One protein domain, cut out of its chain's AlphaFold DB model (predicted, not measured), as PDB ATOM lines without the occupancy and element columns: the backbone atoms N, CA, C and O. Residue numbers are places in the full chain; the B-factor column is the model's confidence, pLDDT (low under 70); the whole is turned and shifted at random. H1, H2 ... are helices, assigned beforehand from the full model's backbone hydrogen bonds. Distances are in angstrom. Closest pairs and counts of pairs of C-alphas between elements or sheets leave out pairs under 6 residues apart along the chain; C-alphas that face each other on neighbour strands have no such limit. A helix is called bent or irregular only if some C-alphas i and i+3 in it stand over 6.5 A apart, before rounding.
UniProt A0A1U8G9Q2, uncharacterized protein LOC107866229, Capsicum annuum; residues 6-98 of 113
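This is residues 6 to 98 of the 113 residues of the protein "uncharacterized protein LOC107866229" of Capsicum annuum (UniProt A0A1U8G9Q2). A small body of three helices has a fourth leading away from it as an arm: H1 and H2 fold back on each other as a helical hairpin, H3 packs on H1 with residues 73 to 77, and H4 follows H3 toward the far end, where residues 92 to 98 stick out. H3 and H4, one after the other, make most of the longest axis. The printed part has 93 residues with four named helices, in the order H1, H2, H3, H4, and no named strand; its class is all helix. It is compact, with a radius of gyration of the C-alphas of 14.3 A, yet elongated in outline, spanning 50 by 26 by 21 A.

Begin with the longest helix, H3, residues 63 to 79: find C-alpha 63 at (164.190, 138.716, 121.417), and from there it runs 24.7 A to C-alpha 79 at (172.507, 141.057, 98.301). It is irregular, with C-alphas 64 and 67 at 7.7 A, and has a kink of 29 degrees near residue 70. H1 is residues 19 to 32, 20.5 A long, and H2 is residues 45 to 58, 20.4 A long. H4, residues 82 to 97, runs 22.6 A and ends at C-alpha 97, (152.214, 145.539, 76.757).

Look first at Val 25 and Ala 77, the closest C-alphas of H1 and H3 at 6.9 A. These helices touch, H1 with residues 25 to 29 alone, and their lines stand about perpendicular, only just, at 71 degrees. Next find Ser 28 and Ile 51, the closest C-alphas of H1 and H2 at 5.4 A: the two touch as a hairpin, opposite ways at a steep tilt of 42 degrees. H2 and H3 are close but not clearly touching; their closest C-alphas are those of Phe 52 and Phe 73, 7.9 A apart. H4 is close to but not clearly touching H1, with the C-alphas of Arg 26 and Gln 82 closest at 7.6 A. H4 is apart from H2, and only just apart from H3, at 8.5 A. In H4 every O i to N i+4 pair is within hydrogen-bond range; in H1 and H2 9 of 10 are, and in H3 11 of 13.

The two C-alphas farthest apart, those of Lys 64 and Ser 98, are 50.5 A apart. The printed part has no cut. The link from H1 to H2 is long, 12 residues; the other two are tight. Before H1, residues 8 to 9 pair with residues 14 to 15, antiparallel. Mean pLDDT of the printed part is 76.2; 31 residues are under 70, among them residues 80 to 98, and H4 has a mean of 57.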
ATOM      1  N   PHE A   6     162.520 128.738 112.942       87.00
ATOM      2  CA  PHE A   6     163.350 129.240 114.039       87.00
ATOM      3  C   PHE A   6     164.692 129.742 113.502       87.00
ATOM      4  O   PHE A   6     165.334 129.030 112.729       87.00
ATOM      5  N   ILE A   7     165.106 130.936 113.928       86.56
ATOM      6  CA  ILE A   7     166.382 131.553 113.567       86.56
ATOM      7  C   ILE A   7     167.190 131.845 114.836       86.56
ATOM      8  O   ILE A   7     166.726 132.559 115.727       86.56
ATOM      9  N   ASP A   8     168.420 131.343 114.873       85.19
ATOM     10  CA  ASP A   8     169.441 131.645 115.874       85.19
ATOM     11  C   ASP A   8     170.703 132.164 115.164       85.19
ATOM     12  O   ASP A   8     171.348 131.409 114.441       85.19
ATOM     13  N   PRO A   9     171.041 133.458 115.237       77.62
ATOM     14  CA  PRO A   9     172.218 133.973 114.554       77.62
ATOM     15  C   PRO A   9     173.515 133.580 115.276       77.62
ATOM     16  O   PRO A   9     173.696 133.870 116.457       77.62
ATOM     17  N   ASP A  10     174.469 133.012 114.534       74.12
ATOM     18  CA  ASP A  10     175.796 132.600 115.033       74.12
ATOM     19  C   ASP A  10     176.837 133.740 115.043       74.12
ATOM     20  O   ASP A  10     178.027 133.526 115.266       74.12
ATOM     21  N   GLY A  11     176.383 134.972 114.797       65.00
ATOM     22  CA  GLY A  11     177.214 136.172 114.724       65.00
ATOM     23  C   GLY A  11     177.676 136.546 113.313       65.00
ATOM     24  O   GLY A  11     178.112 137.677 113.122       65.00
ATOM     25  N   SER A  12     177.543 135.665 112.313       65.62
ATOM     26  CA  SER A  12     177.845 135.979 110.901       65.62
ATOM     27  C   SER A  12     176.700 135.658 109.937       65.62
ATOM     28  O   SER A  12     176.629 136.251 108.859       65.62
ATOM     29  N   SER A  13     175.805 134.747 110.316       67.25
ATOM     30  CA  SER A  13     174.672 134.284 109.516       67.25
ATOM     31  C   SER A  13     173.478 133.921 110.410       67.25
ATOM     32  O   SER A  13     173.567 133.962 111.637       67.25
ATOM     33  N   TRP A  14     172.341 133.575 109.806       75.06
ATOM     34  CA  TRP A  14     171.216 132.933 110.490       75.06
ATOM     35  C   TRP A  14     171.416 131.412 110.551       75.06
ATOM     36  O   TRP A  14     171.693 130.804 109.521       75.06
ATOM     37  N   TYR A  15     171.249 130.788 111.726       61.66
ATOM     38  CA  TYR A  15     171.309 129.335 111.925       61.66
ATOM     39  C   TYR A  15     169.921 128.747 112.258       61.66
ATOM     40  O   TYR A  15     169.216 129.269 113.123       61.66
ATOM     41  N   PRO A  16     169.510 127.645 111.607       58.53
ATOM     42  CA  PRO A  16     170.167 127.051 110.450       58.53
ATOM     43  C   PRO A  16     170.080 127.990 109.238       58.53
ATOM     44  O   PRO A  16     169.007 128.523 108.940       58.53
ATOM     45  N   ALA A  17     171.193 128.133 108.508       66.44
ATOM     46  CA  ALA A  17     171.234 128.802 107.208       66.44
ATOM     47  C   ALA A  17     170.518 127.892 106.208       66.44
ATOM     48  O   ALA A  17     171.118 127.074 105.513       66.44
ATOM     49  N   SER A  18     169.190 127.913 106.277       70.06
ATOM     50  CA  SER A  18     168.331 126.982 105.574       70.06
ATOM     51  C   SER A  18     167.679 127.680 104.397       70.06
ATOM     52  O   SER A  18     167.259 128.830 104.501       70.06
ATOM     53  N   LYS A  19     167.480 126.926 103.312       75.50
ATOM     54  CA  LYS A  19     166.723 127.354 102.127       75.50
ATOM     55  C   LYS A  19     165.385 128.028 102.476       75.50
ATOM     56  O   LYS A  19     164.929 128.890 101.740       75.50
ATOM     57  N   LYS A  20     164.768 127.651 103.603       78.19
ATOM     58  CA  LYS A  20     163.508 128.234 104.084       78.19
ATOM     59  C   LYS A  20     163.650 129.676 104.575       78.19
ATOM     60  O   LYS A  20     162.706 130.439 104.430       78.19
ATOM     61  N   VAL A  21     164.786 130.042 105.172       77.94
ATOM     62  CA  VAL A  21     165.045 131.426 105.601       77.94
ATOM     63  C   VAL A  21     165.262 132.307 104.377       77.94
ATOM     64  O   VAL A  21     164.613 133.342 104.261       77.94
ATOM     65  N   ASP A  22     166.072 131.853 103.420       80.25
ATOM     66  CA  ASP A  22     166.292 132.578 102.162       80.25
ATOM     67  C   ASP A  22     164.981 132.728 101.371       80.25
ATOM     68  O   ASP A  22     164.689 133.785 100.811       80.25
ATOM     69  N   GLU A  23     164.141 131.689 101.372       82.00
ATOM     70  CA  GLU A  23     162.801 131.729 100.789       82.00
ATOM     71  C   GLU A  23     161.873 132.707 101.517       82.00
ATOM     72  O   GLU A  23     161.192 133.484 100.855       82.00
ATOM     73  N   ALA A  24     161.893 132.749 102.850       83.19
ATOM     74  CA  ALA A  24     161.108 133.713 103.618       83.19
ATOM     75  C   ALA A  24     161.533 135.162 103.331       83.19
ATOM     76  O   ALA A  24     160.681 136.035 103.162       83.19
ATOM     77  N   VAL A  25     162.840 135.428 103.223       82.25
ATOM     78  CA  VAL A  25     163.364 136.746 102.822       82.25
ATOM     79  C   VAL A  25     162.874 137.089 101.420       82.25
ATOM     80  O   VAL A  25     162.285 138.149 101.222       82.25
ATOM     81  N   ARG A  26     163.054 136.174 100.462       79.38
ATOM     82  CA  ARG A  26     162.591 136.342  99.082       79.38
ATOM     83  C   ARG A  26     161.106 136.668  99.020       79.38
ATOM     84  O   ARG A  26     160.732 137.625  98.356       79.38
ATOM     85  N   GLU A  27     160.259 135.872  99.663       81.25
ATOM     86  CA  GLU A  27     158.807 136.044  99.594       81.25
ATOM     87  C   GLU A  27     158.357 137.358 100.224       81.25
ATOM     88  O   GLU A  27     157.486 138.031  99.672       81.25
ATOM     89  N   SER A  28     158.990 137.755 101.329       81.00
ATOM     90  CA  SER A  28     158.716 139.033 101.990       81.00
ATOM     91  C   SER A  28     159.105 140.215 101.102       81.00
ATOM     92  O   SER A  28     158.339 141.167 100.967       81.00
ATOM     93  N   VAL A  29     160.270 140.143 100.448       76.38
ATOM     94  CA  VAL A  29     160.741 141.178  99.516       76.38
ATOM     95  C   VAL A  29     159.846 141.229  98.274       76.38
ATOM     96  O   VAL A  29     159.371 142.302  97.914       76.38
ATOM     97  N   MET A  30     159.562 140.082  97.646       73.94
ATOM     98  CA  MET A  30     158.770 139.991  96.412       73.94
ATOM     99  C   MET A  30     157.339 140.503  96.575       73.94
ATOM    100  O   MET A  30     156.820 141.125  95.653       73.94
ATOM    101  N   ARG A  31     156.691 140.259  97.721       71.81
ATOM    102  CA  ARG A  31     155.289 140.660  97.928       71.81
ATOM    103  C   ARG A  31     155.091 142.174  97.872       71.81
ATOM    104  O   ARG A  31     154.037 142.632  97.445       71.81
ATOM    105  N   LEU A  32     156.093 142.938  98.297       65.69
ATOM    106  CA  LEU A  32     156.014 144.396  98.386       65.69
ATOM    107  C   LEU A  32     156.796 145.107  97.277       65.69
ATOM    108  O   LEU A  32     156.692 146.323  97.155       65.69
ATOM    109  N   PHE A  33     157.511 144.368  96.424       65.38
ATOM    110  CA  PHE A  33     158.216 144.883  95.246       65.38
ATOM    111  C   PHE A  33     157.277 145.141  94.052       65.38
ATOM    112  O   PHE A  33     157.535 144.737  92.922       65.38
ATOM    113  N   THR A  34     156.147 145.802  94.299       59.94
ATOM    114  CA  THR A  34     155.193 146.233  93.262       59.94
ATOM    115  C   THR A  34     155.549 147.593  92.656       59.94
ATOM    116  O   THR A  34     154.937 148.008  91.676       59.94
ATOM    117  N   TYR A  35     156.549 148.278  93.216       57.84
ATOM    118  CA  TYR A  35     157.041 149.582  92.772       57.84
ATOM    119  C   TYR A  35     158.395 149.463  92.051       57.84
ATOM    120  O   TYR A  35     159.158 148.536  92.332       57.84
ATOM    121  N   PRO A  36     158.733 150.405  91.146       65.94
ATOM    122  CA  PRO A  36     159.931 150.349  90.307       65.94
ATOM    123  C   PRO A  36     161.204 150.767  91.066       65.94
ATOM    124  O   PRO A  36     161.950 151.631  90.614       65.94
ATOM    125  N   TRP A  37     161.462 150.186  92.238       71.62
ATOM    126  CA  TRP A  37     162.731 150.389  92.942       71.62
ATOM    127  C   TRP A  37     163.838 149.597  92.237       71.62
ATOM    128  O   TRP A  37     163.630 148.448  91.847       71.62
ATOM    129  N   HIS A  38     165.008 150.199  92.022       68.94
ATOM    130  CA  HIS A  38     166.091 149.539  91.288       68.94
ATOM    131  C   HIS A  38     166.982 148.713  92.208       68.94
ATOM    132  O   HIS A  38     167.428 147.628  91.829       68.94
ATOM    133  N   GLU A  39     167.196 149.202  93.422       75.38
ATOM    134  CA  GLU A  39     168.002 148.563  94.443       75.38
ATOM    135  C   GLU A  39     167.274 148.553  95.785       75.38
ATOM    136  O   GLU A  39     166.377 149.354  96.051       75.38
ATOM    137  N   TRP A  40     167.706 147.666  96.684       82.12
ATOM    138  CA  TRP A  40     167.222 147.663  98.064       82.12
ATOM    139  C   TRP A  40     167.389 149.035  98.735       82.12
ATOM    140  O   TRP A  40     166.561 149.448  99.544       82.12
ATOM    141  N   TRP A  41     168.445 149.776  98.392       82.81
ATOM    142  CA  TRP A  41     168.728 151.091  98.964       82.81
ATOM    143  C   TRP A  41     167.727 152.176  98.546       82.81
ATOM    144  O   TRP A  41     167.497 153.083  99.343       82.81
ATOM    145  N   ASP A  42     167.054 152.022  97.402       81.25
ATOM    146  CA  ASP A  42     166.051 152.973  96.894       81.25
ATOM    147  C   ASP A  42     164.697 152.857  97.604       81.25
ATOM    148  O   ASP A  42     163.846 153.745  97.509       81.25
ATOM    149  N   ILE A  43     164.469 151.745  98.305       82.88
ATOM    150  CA  ILE A  43     163.194 151.466  98.954       82.88
ATOM    151  C   ILE A  43     163.029 152.399 100.167       82.88
ATOM    152  O   ILE A  43     163.893 152.409 101.057       82.88
ATOM    153  N   PRO A  44     161.907 153.138 100.274       87.44
ATOM    154  CA  PRO A  44     161.614 153.955 101.442       87.44
ATOM    155  C   PRO A  44     161.647 153.139 102.735       87.44
ATOM    156  O   PRO A  44     161.197 151.991 102.775       87.44
ATOM    157  N   ILE A  45     162.110 153.754 103.824       88.50
ATOM    158  CA  ILE A  45     162.243 153.081 105.126       88.50
ATOM    159  C   ILE A  45     160.933 152.438 105.602       88.50
ATOM    160  O   ILE A  45     160.949 151.333 106.137       88.50
ATOM    161  N   VAL A  46     159.790 153.082 105.341       88.31
ATOM    162  CA  VAL A  46     158.457 152.566 105.691       88.31
ATOM    163  C   VAL A  46     158.156 151.260 104.944       88.31
ATOM    164  O   VAL A  46     157.646 150.310 105.533       88.31
ATOM    165  N   SER A  47     158.534 151.172 103.668       85.81
ATOM    166  CA  SER A  47     158.369 149.959 102.865       85.81
ATOM    167  C   SER A  47     159.310 148.844 103.331       85.81
ATOM    168  O   SER A  47     158.875 147.703 103.465       85.81
ATOM    169  N   LYS A  48     160.569 149.157 103.678       88.19
ATOM    170  CA  LYS A  48     161.503 148.181 104.279       88.19
ATOM    171  C   LYS A  48     160.973 147.617 105.592       88.19
ATOM    172  O   LYS A  48     161.042 146.414 105.827       88.19
ATOM    173  N   GLN A  49     160.387 148.473 106.428       90.81
ATOM    174  CA  GLN A  49     159.754 148.054 107.676       90.81
ATOM    175  C   GLN A  49     158.580 147.106 107.426       90.81
ATOM    176  O   GLN A  49     158.486 146.090 108.110       90.81
ATOM    177  N   ALA A  50     157.722 147.392 106.442       89.62
ATOM    178  CA  ALA A  50     156.629 146.495 106.065       89.62
ATOM    179  C   ALA A  50     157.153 145.130 105.583       89.62
ATOM    180  O   ALA A  50     156.684 144.094 106.053       89.62
ATOM    181  N   ILE A  51     158.192 145.125 104.741       88.38
ATOM    182  CA  ILE A  51     158.874 143.903 104.286       88.38
ATOM    183  C   ILE A  51     159.413 143.099 105.476       88.38
ATOM    184  O   ILE A  51     159.252 141.880 105.537       88.38
ATOM    185  N   PHE A  52     160.021 143.767 106.453       91.00
ATOM    186  CA  PHE A  52     160.538 143.090 107.636       91.00
ATOM    187  C   PHE A  52     159.424 142.535 108.541       91.00
ATOM    188  O   PHE A  52     159.596 141.469 109.131       91.00
ATOM    189  N   GLN A  53     158.263 143.194 108.641       91.12
ATOM    190  CA  GLN A  53     157.114 142.627 109.364       91.12
ATOM    191  C   GLN A  53     156.582 141.364 108.685       91.12
ATOM    192  O   GLN A  53     156.283 140.388 109.372       91.12
ATOM    193  N   ASP A  54     156.533 141.342 107.356       88.75
ATOM    194  CA  ASP A  54     156.156 140.145 106.603       88.75
ATOM    195  C   ASP A  54     157.122 138.984 106.868       88.75
ATOM    196  O   ASP A  54     156.691 137.857 107.125       88.75
ATOM    197  N   PHE A  55     158.423 139.270 106.929       88.94
ATOM    198  CA  PHE A  55     159.437 138.284 107.300       88.94
ATOM    199  C   PHE A  55     159.218 137.729 108.720       88.94
ATOM    200  O   PHE A  55     159.293 136.516 108.943       88.94
ATOM    201  N   LYS A  56     158.845 138.583 109.683       90.44
ATOM    202  CA  LYS A  56     158.507 138.180 111.064       90.44
ATOM    203  C   LYS A  56     157.286 137.266 111.166       90.44
ATOM    204  O   LYS A  56     157.129 136.573 112.168       90.44
ATOM    205  N   ILE A  57     156.407 137.247 110.166       89.88
ATOM    206  CA  ILE A  57     155.269 136.318 110.139       89.88
ATOM    207  C   ILE A  57     155.742 134.902 109.777       89.88
ATOM    208  O   ILE A  57     155.189 133.920 110.277       89.88
ATOM    209  N   MET A  58     156.784 134.788 108.949       87.00
ATOM    210  CA  MET A  58     157.314 133.516 108.438       87.00
ATOM    211  C   MET A  58     158.374 132.891 109.355       87.00
ATOM    212  O   MET A  58     158.581 131.673 109.342       87.00
ATOM    213  N   CYS A  59     159.021 133.703 110.186       88.19
ATOM    214  CA  CYS A  59     160.140 133.303 111.032       88.19
ATOM    215  C   CYS A  59     159.889 133.641 112.510       88.19
ATOM    216  O   CYS A  59     159.013 134.429 112.850       88.19
ATOM    217  N   PHE A  60     160.641 133.024 113.418       89.50
ATOM    218  CA  PHE A  60     160.652 133.388 114.832       89.50
ATOM    219  C   PHE A  60     162.043 133.196 115.435       89.50
ATOM    220  O   PHE A  60     162.829 132.377 114.966       89.50
ATOM    221  N   TRP A  61     162.348 133.956 116.479       91.38
ATOM    222  CA  TRP A  61     163.656 133.979 117.129       91.38
ATOM    223  C   TRP A  61     163.529 134.484 118.568       91.38
ATOM    224  O   TRP A  61     162.472 134.962 118.984       91.38
ATOM    225  N   LEU A  62     164.608 134.375 119.346       89.62
ATOM    226  CA  LEU A  62     164.657 134.953 120.692       89.62
ATOM    227  C   LEU A  62     164.854 136.469 120.607       89.62
ATOM    228  O   LEU A  62     165.715 136.922 119.861       89.62
ATOM    229  N   ALA A  63     164.146 137.244 121.434       90.56
ATOM    230  CA  ALA A  63     164.190 138.716 121.417       90.56
ATOM    231  C   ALA A  63     165.611 139.307 121.524       90.56
ATOM    232  O   ALA A  63     165.902 140.348 120.941       90.56
ATOM    233  N   LYS A  64     166.539 138.604 122.193       90.50
ATOM    234  CA  LYS A  64     167.964 138.985 122.263       90.50
ATOM    235  C   LYS A  64     168.648 139.094 120.887       90.50
ATOM    236  O   LYS A  64     169.714 139.688 120.787       90.50
ATOM    237  N   HIS A  65     168.050 138.516 119.846       89.56
ATOM    238  CA  HIS A  65     168.563 138.497 118.479       89.56
ATOM    239  C   HIS A  65     167.888 139.508 117.544       89.56
ATOM    240  O   HIS A  65     168.284 139.566 116.384       89.56
ATOM    241  N   ASP A  66     166.928 140.320 118.009       90.00
ATOM    242  CA  ASP A  66     166.175 141.263 117.161       90.00
ATOM    243  C   ASP A  66     167.096 142.143 116.305       90.00
ATOM    244  O   ASP A  66     166.940 142.228 115.086       90.00
ATOM    245  N   GLN A  67     168.098 142.760 116.937       89.69
ATOM    246  CA  GLN A  67     169.021 143.656 116.245       89.69
ATOM    247  C   GLN A  67     169.922 142.906 115.257       89.69
ATOM    248  O   GLN A  67     170.103 143.358 114.128       89.69
ATOM    249  N   ALA A  68     170.453 141.745 115.651       88.38
ATOM    250  CA  ALA A  68     171.297 140.932 114.779       88.38
ATOM    251  C   ALA A  68     170.522 140.451 113.544       88.38
ATOM    252  O   ALA A  68     171.010 140.565 112.423       88.38
ATOM    253  N   ILE A  69     169.287 139.983 113.734       89.81
ATOM    254  CA  ILE A  69     168.429 139.514 112.646       89.81
ATOM    255  C   ILE A  69     168.031 140.663 111.728       89.81
ATOM    256  O   ILE A  69     168.065 140.480 110.517       89.81
ATOM    257  N   SER A  70     167.728 141.849 112.260       90.81
ATOM    258  CA  SER A  70     167.462 143.026 111.427       90.81
ATOM    259  C   SER A  70     168.659 143.383 110.541       90.81
ATOM    260  O   SER A  70     168.477 143.638 109.354       90.81
ATOM    261  N   ILE A  71     169.883 143.357 111.080       89.31
ATOM    262  CA  ILE A  71     171.104 143.660 110.314       89.31
ATOM    263  C   ILE A  71     171.358 142.600 109.234       89.31
ATOM    264  O   ILE A  71     171.662 142.938 108.089       89.31
ATOM    265  N   ILE A  72     171.231 141.318 109.584       87.38
ATOM    266  CA  ILE A  72     171.431 140.210 108.639       87.38
ATOM    267  C   ILE A  72     170.362 140.251 107.543       87.38
ATOM    268  O   ILE A  72     170.696 140.100 106.370       87.38
ATOM    269  N   PHE A  73     169.106 140.520 107.909       88.62
ATOM    270  CA  PHE A  73     167.996 140.680 106.977       88.62
ATOM    271  C   PHE A  73     168.282 141.774 105.945       88.62
ATOM    272  O   PHE A  73     168.239 141.500 104.750       88.62
ATOM    273  N   GLU A  74     168.643 142.979 106.393       88.38
ATOM    274  CA  GLU A  74     168.982 144.110 105.517       88.38
ATOM    275  C   GLU A  74     170.133 143.763 104.563       88.38
ATOM    276  O   GLU A  74     170.050 144.007 103.360       88.38
ATOM    277  N   ARG A  75     171.192 143.122 105.078       85.44
ATOM    278  CA  ARG A  75     172.331 142.685 104.262       85.44
ATOM    279  C   ARG A  75     171.905 141.675 103.197       85.44
ATOM    280  O   ARG A  75     172.333 141.781 102.051       85.44
ATOM    281  N   HIS A  76     171.080 140.699 103.562       82.44
ATOM    282  CA  HIS A  76     170.652 139.651 102.643       82.44
ATOM    283  C   HIS A  76     169.647 140.168 101.610       82.44
ATOM    284  O   HIS A  76     169.731 139.801 100.442       82.44
ATOM    285  N   ALA A  77     168.744 141.064 102.008       82.38
ATOM    286  CA  ALA A  77     167.825 141.737 101.103       82.38
ATOM    287  C   ALA A  77     168.583 142.596 100.076       82.38
ATOM    288  O   ALA A  77     168.292 142.514  98.885       82.38
ATOM    289  N   ALA A  78     169.621 143.322 100.507       82.19
ATOM    290  CA  ALA A  78     170.499 144.081  99.615       82.19
ATOM    291  C   ALA A  78     171.314 143.195  98.659       82.19
ATOM    292  O   ALA A  78     171.549 143.575  97.514       82.19
ATOM    293  N   MET A  79     171.746 142.013  99.113       75.56
ATOM    294  CA  MET A  79     172.507 141.057  98.301       75.56
ATOM    295  C   MET A  79     171.631 140.141  97.440       75.56
ATOM    296  O   MET A  79     172.160 139.427  96.585       75.56
ATOM    297  N   SER A  80     170.314 140.119  97.651       68.06
ATOM    298  CA  SER A  80     169.427 139.220  96.925       68.06
ATOM    299  C   SER A  80     169.389 139.608  95.446       68.06
ATOM    300  O   SER A  80     168.674 140.520  95.030       68.06
ATOM    301  N   HIS A  81     170.139 138.863  94.623       53.84
ATOM    302  CA  HIS A  81     170.173 138.967  93.155       53.84
ATOM    303  C   HIS A  81     168.778 138.912  92.508       53.84
ATOM    304  O   HIS A  81     168.601 139.269  91.344       53.84
ATOM    305  N   GLN A  82     167.765 138.482  93.258       56.50
ATOM    306  CA  GLN A  82     166.382 138.449  92.820       56.50
ATOM    307  C   GLN A  82     165.794 139.840  92.583       56.50
ATOM    308  O   GLN A  82     164.970 139.950  91.688       56.50
ATOM    309  N   ILE A  83     166.268 140.906  93.245       54.56
ATOM    310  CA  ILE A  83     165.876 142.287  92.895       54.56
ATOM    311  C   ILE A  83     166.247 142.595  91.432       54.56
ATOM    312  O   ILE A  83     165.432 143.104  90.662       54.56
ATOM    313  N   ALA A  84     167.437 142.174  90.993       51.66
ATOM    314  CA  ALA A  84     167.870 142.335  89.606       51.66
ATOM    315  C   ALA A  84     167.074 141.450  88.620       51.66
ATOM    316  O   ALA A  84     166.795 141.872  87.494       51.66
ATOM    317  N   HIS A  85     166.663 140.242  89.024       55.59
ATOM    318  CA  HIS A  85     165.784 139.390  88.209       55.59
ATOM    319  C   HIS A  85     164.342 139.922  88.127       55.59
ATOM    320  O   HIS A  85     163.746 139.857  87.054       55.59
ATOM    321  N   ILE A  86     163.807 140.495  89.212       56.78
ATOM    322  CA  ILE A  86     162.506 141.183  89.257       56.78
ATOM    323  C   ILE A  86     162.517 142.363  88.283       56.78
ATOM    324  O   ILE A  86     161.607 142.477  87.467       56.78
ATOM    325  N   ARG A  87     163.595 143.165  88.263       57.38
ATOM    326  CA  ARG A  87     163.808 144.211  87.249       57.38
ATOM    327  C   ARG A  87     163.712 143.650  85.828       57.38
ATOM    328  O   ARG A  87     162.990 144.210  85.013       57.38
ATOM    329  N   ARG A  88     164.394 142.538  85.519       59.03
ATOM    330  CA  ARG A  88     164.348 141.935  84.173       59.03
ATOM    331  C   ARG A  88     162.940 141.466  83.797       59.03
ATOM    332  O   ARG A  88     162.525 141.699  82.668       59.03
ATOM    333  N   ALA A  89     162.218 140.848  84.728       58.06
ATOM    334  CA  ALA A  89     160.858 140.370  84.494       58.06
ATOM    335  C   ALA A  89     159.854 141.524  84.305       58.06
ATOM    336  O   ALA A  89     159.071 141.490  83.360       58.06
ATOM    337  N   LEU A  90     159.914 142.579  85.131       60.56
ATOM    338  CA  LEU A  90     159.058 143.765  84.976       60.56
ATOM    339  C   LEU A  90     159.371 144.546  83.695       60.56
ATOM    340  O   LEU A  90     158.451 144.938  82.987       60.56
ATOM    341  N   THR A  91     160.649 144.739  83.351       59.66
ATOM    342  CA  THR A  91     161.029 145.390  82.085       59.66
ATOM    343  C   THR A  91     160.531 144.600  80.871       59.66
ATOM    344  O   THR A  91     160.092 145.203  79.899       59.66
ATOM    345  N   GLN A  92     160.559 143.264  80.924       59.44
ATOM    346  CA  GLN A  92     160.020 142.419  79.854       59.44
ATOM    347  C   GLN A  92     158.490 142.490  79.756       59.44
ATOM    348  O   GLN A  92     157.977 142.508  78.644       59.44
ATOM    349  N   ALA A  93     157.771 142.568  80.879       58.09
ATOM    350  CA  ALA A  93     156.312 142.695  80.886       58.09
ATOM    351  C   ALA A  93     155.840 144.048  80.322       58.09
ATOM    352  O   ALA A  93     154.976 144.078  79.453       58.09
ATOM    353  N   VAL A  94     156.469 145.155  80.736       57.12
ATOM    354  CA  VAL A  94     156.148 146.504  80.227       57.12
ATOM    355  C   VAL A  94     156.461 146.636  78.732       57.12
ATOM    356  O   VAL A  94     155.715 147.275  77.996       57.12
ATOM    357  N   ALA A  95     157.545 146.012  78.260       58.97
ATOM    358  CA  ALA A  95     157.874 145.986  76.835       58.97
ATOM    359  C   ALA A  95     156.881 145.155  76.000       58.97
ATOM    360  O   ALA A  95     156.700 145.445  74.821       58.97
ATOM    361  N   LEU A  96     156.244 144.138  76.594       54.78
ATOM    362  CA  LEU A  96     155.245 143.308  75.918       54.78
ATOM    363  C   LEU A  96     153.910 144.051  75.752       54.78
ATOM    364  O   LEU A  96     153.337 144.026  74.667       54.78
ATOM    365  N   ASP A  97     153.460 144.758  76.793       51.84
ATOM    366  CA  ASP A  97     152.214 145.539  76.757       51.84
ATOM    367  C   ASP A  97     152.303 146.743  75.804       51.84
ATOM    368  O   ASP A  97     151.316 147.120  75.184       51.84
ATOM    369  N   SER A  98     153.498 147.313  75.617       54.78
ATOM    370  CA  SER A  98     153.705 148.448  74.706       54.78
ATOM    371  C   SER A  98     153.805 148.059  73.222       54.78
ATOM    372  O   SER A  98     153.937 148.945  72.381       54.78
TER     373      SER A  98